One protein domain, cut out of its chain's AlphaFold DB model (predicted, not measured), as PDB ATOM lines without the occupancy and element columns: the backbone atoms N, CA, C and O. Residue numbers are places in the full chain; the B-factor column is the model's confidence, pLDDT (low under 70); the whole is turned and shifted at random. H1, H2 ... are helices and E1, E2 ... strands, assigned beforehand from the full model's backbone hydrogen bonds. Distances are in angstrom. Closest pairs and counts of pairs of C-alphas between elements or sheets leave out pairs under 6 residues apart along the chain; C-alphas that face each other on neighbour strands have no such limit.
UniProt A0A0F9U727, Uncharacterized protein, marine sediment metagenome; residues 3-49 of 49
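Overview. This is residues 3 to 49 of the 49 residues of an uncharacterized protein of marine sediment metagenome (UniProt A0A0F9U727). Little regular structure: a small three-stranded sheet among loops, with short helix H1 at one end, beside edge strand E2. Residues 39 to 40 pair in parallel with residues 11 to 12 of E2. The printed part has 47 residues, with three named strands, then one named helix, holding only 17 of them; the sheet, E2 - E1 - E3, is antiparallel, the class mixed. It is compact, with radius of gyration of the C-alphas 9.8 A and spans of 29 by 21 by 18 A.

Along the chain. E1, residues 3 to 5, 7.2 A long, begins at C-alpha 3 (-83.054, -18.113, 14.268). E2 is residues 11 to 14, 9.9 A; E3 is residues 28 to 31, 10.5 A. H1, residues 42 to 47, 8.7 A, ends at C-alpha 47 (-81.270, -33.488, 13.647).

Arrangement. Hairpin E1 and E2 is antiparallel, N 3 to O 13 being 2.8 A, within hydrogen-bond range. E1 and E3 are antiparallel, N 4 to O 29 being 2.9 A, also within range. H1 only grazes the sheet; its closest C-alphas with E2 are Trp 14 and Cys 44, 6.1 A. In H1 every O i to N i+4 pair is within range.

Size, cuts and confidence. The farthest C-alphas, Glu 26 and Lys 49, are 29.7 A apart. The printed part has no cut. The E2 to E3 link, 13 residues, is long. pLDDT is under 70 at residues 8 to 9, 15 to 17 and 48 to 49.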
ATOM      1  N   TYR A   3     -83.671 -19.071  15.179       86.69
ATOM      2  CA  TYR A   3     -83.054 -18.113  14.268       86.69
ATOM      3  C   TYR A   3     -83.798 -18.128  12.940       86.69
ATOM      4  O   TYR A   3     -84.181 -19.194  12.470       86.69
ATOM      5  N   TRP A   4     -84.020 -16.988  12.305       86.00
ATOM      6  CA  TRP A   4     -84.694 -16.945  11.007       86.00
ATOM      7  C   TRP A   4     -84.190 -15.782  10.169       86.00
ATOM      8  O   TRP A   4     -83.789 -14.749  10.698       86.00
ATOM      9  N   LYS A   5     -84.235 -15.939   8.846       85.06
ATOM     10  CA  LYS A   5     -83.901 -14.854   7.927       85.06
ATOM     11  C   LYS A   5     -85.119 -13.941   7.762       85.06
ATOM     12  O   LYS A   5     -86.214 -14.421   7.496       85.06
ATOM     13  N   THR A   6     -84.983 -12.635   7.934       81.69
ATOM     14  CA  THR A   6     -86.087 -11.670   7.775       81.69
ATOM     15  C   THR A   6     -86.516 -11.538   6.321       81.69
ATOM     16  O   THR A   6     -87.704 -11.445   6.037       81.69
ATOM     17  N   SER A   7     -85.549 -11.609   5.406       77.69
ATOM     18  CA  SER A   7     -85.771 -11.497   3.963       77.69
ATOM     19  C   SER A   7     -86.362 -12.755   3.317       77.69
ATOM     20  O   SER A   7     -86.830 -12.670   2.186       77.69
ATOM     21  N   ASP A   8     -86.313 -13.911   3.984       67.06
ATOM     22  CA  ASP A   8     -86.866 -15.165   3.466       67.06
ATOM     23  C   ASP A   8     -87.938 -15.680   4.428       67.06
ATOM     24  O   ASP A   8     -87.674 -15.984   5.592       67.06
ATOM     25  N   ASN A   9     -89.178 -15.734   3.949       64.56
ATOM     26  CA  ASN A   9     -90.332 -16.061   4.784       64.56
ATOM     27  C   ASN A   9     -90.445 -17.552   5.120       64.56
ATOM     28  O   ASN A   9     -91.327 -17.928   5.885       64.56
ATOM     29  N   ASN A  10     -89.596 -18.421   4.569       71.50
ATOM     30  CA  ASN A  10     -89.971 -19.826   4.523       71.50
ATOM     31  C   ASN A  10     -89.607 -20.601   5.791       71.50
ATOM     32  O   ASN A  10     -90.401 -21.449   6.202       71.50
ATOM     33  N   ARG A  11     -88.427 -20.394   6.406       84.06
ATOM     34  CA  ARG A  11     -87.943 -21.347   7.431       84.06
ATOM     35  C   ARG A  11     -87.211 -20.730   8.615       84.06
ATOM     36  O   ARG A  11     -86.411 -19.808   8.464       84.06
ATOM     37  N   TYR A  12     -87.458 -21.290   9.797       87.06
ATOM     38  CA  TYR A  12     -86.656 -21.033  10.988       87.06
ATOM     39  C   TYR A  12     -85.651 -22.160  11.233       87.06
ATOM     40  O   TYR A  12     -85.870 -23.325  10.906       87.06
ATOM     41  N   HIS A  13     -84.533 -21.797  11.839       86.44
ATOM     42  CA  HIS A  13     -83.415 -22.649  12.184       86.44
ATOM     43  C   HIS A  13     -83.341 -22.762  13.704       86.44
ATOM     44  O   HIS A  13     -83.262 -21.756  14.413       86.44
ATOM     45  N   TRP A  14     -83.404 -23.984  14.222       80.31
ATOM     46  CA  TRP A  14     -83.305 -24.230  15.656       80.31
ATOM     47  C   TRP A  14     -81.861 -24.552  16.046       80.31
ATOM     48  O   TRP A  14     -81.293 -25.512  15.537       80.31
ATOM     49  N   HIS A  15     -81.313 -23.737  16.956       69.38
ATOM     50  CA  HIS A  15     -80.068 -23.923  17.714       69.38
ATOM     51  C   HIS A  15     -78.781 -24.303  16.937       69.38
ATOM     52  O   HIS A  15     -78.770 -24.470  15.722       69.38
ATOM     53  N   SER A  16     -77.641 -24.330  17.642       62.84
ATOM     54  CA  SER A  16     -76.271 -24.286  17.086       62.84
ATOM     55  C   SER A  16     -75.910 -25.404  16.106       62.84
ATOM     56  O   SER A  16     -74.929 -25.285  15.384       62.84
ATOM     57  N   ASN A  17     -76.700 -26.474  16.064       65.88
ATOM     58  CA  ASN A  17     -76.442 -27.629  15.214       65.88
ATOM     59  C   ASN A  17     -76.968 -27.483  13.782       65.88
ATOM     60  O   ASN A  17     -76.845 -28.425  13.006       65.88
ATOM     61  N   CYS A  18     -77.556 -26.352  13.393       74.69
ATOM     62  CA  CYS A  18     -77.894 -26.117  11.995       74.69
ATOM     63  C   CYS A  18     -76.760 -25.376  11.272       74.69
ATOM     64  O   CYS A  18     -76.593 -24.178  11.470       74.69
ATOM     65  N   ASP A  19     -76.060 -26.047  10.356       77.62
ATOM     66  CA  ASP A  19     -75.023 -25.450   9.492       77.62
ATOM     67  C   ASP A  19     -75.540 -24.286   8.619       77.62
ATOM     68  O   ASP A  19     -74.781 -23.422   8.156       77.62
ATOM     69  N   LYS A  20     -76.861 -24.244   8.402       77.88
ATOM     70  CA  LYS A  20     -77.551 -23.150   7.709       77.88
ATOM     71  C   LYS A  20     -77.929 -21.983   8.603       77.88
ATOM     72  O   LYS A  20     -78.296 -20.946   8.062       77.88
ATOM     73  N   ASN A  21     -77.837 -22.110   9.923       80.00
ATOM     74  CA  ASN A  21     -77.961 -20.955  10.792       80.00
ATOM     75  C   ASN A  21     -76.747 -20.048  10.570       80.00
ATOM     76  O   ASN A  21     -75.625 -20.403  10.925       80.00
ATOM     77  N   LYS A  22     -76.971 -18.886   9.955       80.75
ATOM     78  CA  LYS A  22     -75.915 -17.898   9.713       80.75
ATOM     79  C   LYS A  22     -75.964 -16.732  10.695       80.75
ATOM     80  O   LYS A  22     -75.178 -15.809  10.534       80.75
ATOM     81  N   TYR A  23     -76.847 -16.737  11.696       79.94
ATOM     82  CA  TYR A  23     -76.860 -15.682  12.713       79.94
ATOM     83  C   TYR A  23     -75.487 -15.586  13.416       79.94
ATOM     84  O   TYR A  23     -74.963 -16.631  13.813       79.94
ATOM     85  N   PRO A  24     -74.911 -14.377  13.610       84.69
ATOM     86  CA  PRO A  24     -75.501 -13.040  13.430       84.69
ATOM     87  C   PRO A  24     -75.201 -12.355  12.074       84.69
ATOM     88  O   PRO A  24     -74.820 -11.189  12.043       84.69
ATOM     89  N   ALA A  25     -75.351 -13.046  10.941       86.88
ATOM     90  CA  ALA A  25     -75.278 -12.424   9.614       86.88
ATOM     91  C   ALA A  25     -76.432 -11.433   9.356       86.88
ATOM     92  O   ALA A  25     -77.497 -11.513   9.968       86.88
ATOM     93  N   GLU A  26     -76.236 -10.527   8.397       87.31
ATOM     94  CA  GLU A  26     -77.238  -9.530   8.012       87.31
ATOM     95  C   GLU A  26     -78.563 -10.174   7.569       87.31
ATOM     96  O   GLU A  26     -78.595 -11.184   6.855       87.31
ATOM     97  N   GLY A  27     -79.676  -9.593   8.024       84.94
ATOM     98  CA  GLY A  27     -81.015 -10.104   7.747       84.94
ATOM     99  C   GLY A  27     -81.366 -11.382   8.512       84.94
ATOM    100  O   GLY A  27     -82.303 -12.066   8.113       84.94
ATOM    101  N   TRP A  28     -80.637 -11.727   9.578       86.69
ATOM    102  CA  TRP A  28     -81.008 -12.791  10.512       86.69
ATOM    103  C   TRP A  28     -81.480 -12.225  11.843       86.69
ATOM    104  O   TRP A  28     -80.819 -11.393  12.459       86.69
ATOM    105  N   GLU A  29     -82.587 -12.758  12.332       87.06
ATOM    106  CA  GLU A  29     -83.116 -12.482  13.659       87.06
ATOM    107  C   GLU A  29     -83.093 -13.737  14.526       87.06
ATOM    108  O   GLU A  29     -82.992 -14.864  14.030       87.06
ATOM    109  N   LYS A  30     -83.182 -13.525  15.842       87.44
ATOM    110  CA  LYS A  30     -83.302 -14.594  16.831       87.44
ATOM    111  C   LYS A  30     -84.475 -14.347  17.768       87.44
ATOM    112  O   LYS A  30     -84.799 -13.206  18.080       87.44
ATOM    113  N   GLY A  31     -85.036 -15.425  18.294       86.69
ATOM    114  CA  GLY A  31     -86.108 -15.378  19.277       86.69
ATOM    115  C   GLY A  31     -86.100 -16.575  20.213       86.69
ATOM    116  O   GLY A  31     -85.528 -17.632  19.927       86.69
ATOM    117  N   SER A  32     -86.767 -16.398  21.349       86.06
ATOM    118  CA  SER A  32     -86.963 -17.452  22.350       86.06
ATOM    119  C   SER A  32     -88.069 -18.436  21.971       86.06
ATOM    120  O   SER A  32     -88.123 -19.529  22.524       86.06
ATOM    121  N   SER A  33     -88.916 -18.084  21.003       84.94
ATOM    122  CA  SER A  33     -90.013 -18.912  20.505       84.94
ATOM    123  C   SER A  33     -89.918 -19.071  18.986       84.94
ATOM    124  O   SER A  33     -89.361 -18.192  18.320       84.94
ATOM    125  N   PRO A  34     -90.442 -20.174  18.424       81.81
ATOM    126  CA  PRO A  34     -90.465 -20.362  16.984       81.81
ATOM    127  C   PRO A  34     -91.360 -19.293  16.334       81.81
ATOM    128  O   PRO A  34     -92.451 -19.012  16.842       81.81
ATOM    129  N   PRO A  35     -90.927 -18.682  15.221       81.62
ATOM    130  CA  PRO A  35     -91.735 -17.694  14.518       81.62
ATOM    131  C   PRO A  35     -93.024 -18.332  13.978       81.62
ATOM    132  O   PRO A  35     -92.991 -19.353  13.287       81.62
ATOM    133  N   LYS A  36     -94.177 -17.726  14.295       79.31
ATOM    134  CA  LYS A  36     -95.491 -18.180  13.813       79.31
ATOM    135  C   LYS A  36     -95.554 -18.097  12.285       79.31
ATOM    136  O   LYS A  36     -95.187 -17.080  11.707       79.31
ATOM    137  N   GLY A  37     -96.053 -19.159  11.651       79.06
ATOM    138  CA  GLY A  37     -96.215 -19.226  10.194       79.06
ATOM    139  C   GLY A  37     -94.950 -19.597   9.419       79.06
ATOM    140  O   GLY A  37     -94.982 -19.581   8.195       79.06
ATOM    141  N   ARG A  38     -93.853 -19.948  10.103       83.44
ATOM    142  CA  ARG A  38     -92.634 -20.456   9.463       83.44
ATOM    143  C   ARG A  38     -92.411 -21.909   9.839       83.44
ATOM    144  O   ARG A  38     -92.604 -22.298  10.989       83.44
ATOM    145  N   GLU A  39     -91.951 -22.698   8.881       85.88
ATOM    146  CA  GLU A  39     -91.629 -24.100   9.122       85.88
ATOM    147  C   GLU A  39     -90.191 -24.264   9.626       85.88
ATOM    148  O   GLU A  39     -89.309 -23.452   9.343       85.88
ATOM    149  N   GLN A  40     -89.927 -25.333  10.378       84.12
ATOM    150  CA  GLN A  40     -88.560 -25.670  10.771       84.12
ATOM    151  C   GLN A  40     -87.758 -26.085   9.535       84.12
ATOM    152  O   GLN A  40     -88.249 -26.797   8.658       84.12
ATOM    153  N   CYS A  41     -86.495 -25.674   9.470       85.44
ATOM    154  CA  CYS A  41     -85.592 -26.096   8.412       85.44
ATOM    155  C   CYS A  41     -85.471 -27.635   8.376       85.44
ATOM    156  O   CYS A  41     -85.315 -28.259   9.423       85.44
ATOM    157  N   ASN A  42     -85.508 -28.262   7.192       82.56
ATOM    158  CA  ASN A  42     -85.479 -29.731   7.076       82.56
ATOM    159  C   ASN A  42     -84.238 -30.371   7.721       82.56
ATOM    160  O   ASN A  42     -84.350 -31.428   8.327       82.56
ATOM    161  N   GLU A  43     -83.070 -29.726   7.644       79.44
ATOM    162  CA  GLU A  43     -81.848 -30.200   8.319       79.44
ATOM    163  C   GLU A  43     -81.967 -30.132   9.841       79.44
ATOM    164  O   GLU A  43     -81.542 -31.043  10.541       79.44
ATOM    165  N   CYS A  44     -82.596 -29.076  10.353       81.06
ATOM    166  CA  CYS A  44     -82.901 -28.918  11.767       81.06
ATOM    167  C   CYS A  44     -83.887 -30.008  12.200       81.06
ATOM    168  O   CYS A  44     -83.700 -30.627  13.232       81.06
ATOM    169  N   LYS A  45     -84.923 -30.253  11.388       80.25
ATOM    170  CA  LYS A  45     -85.948 -31.279  11.615       80.25
ATOM    171  C   LYS A  45     -85.364 -32.696  11.586       80.25
ATOM    172  O   LYS A  45     -85.835 -33.558  12.310       80.25
ATOM    173  N   ALA A  46     -84.347 -32.935  10.757       80.00
ATOM    174  CA  ALA A  46     -83.655 -34.219  10.676       80.00
ATOM    175  C   ALA A  46     -82.717 -34.470  11.868       80.00
ATOM    176  O   ALA A  46     -82.545 -35.619  12.256       80.00
ATOM    177  N   LYS A  47     -82.125 -33.412  12.445       71.44
ATOM    178  CA  LYS A  47     -81.270 -33.488  13.647       71.44
ATOM    179  C   LYS A  47     -82.063 -33.539  14.966       71.44
ATOM    180  O   LYS A  47     -81.469 -33.801  16.003       71.44
ATOM    181  N   ASP A  48     -83.374 -33.302  14.926       65.06
ATOM    182  CA  ASP A  48     -84.311 -33.415  16.061       65.06
ATOM    183  C   ASP A  48     -84.740 -34.876  16.350       65.06
ATOM    184  O   ASP A  48     -85.637 -35.105  17.160       65.06
ATOM    185  N   LYS A  49     -84.156 -35.864  15.654       55.28
ATOM    186  CA  LYS A  49     -84.564 -37.275  15.678       55.28
ATOM    187  C   LYS A  49     -83.535 -38.180  16.349       55.28
ATOM    188  O   LYS A  49     -82.326 -37.933  16.153       55.28
TER     189      LYS A  49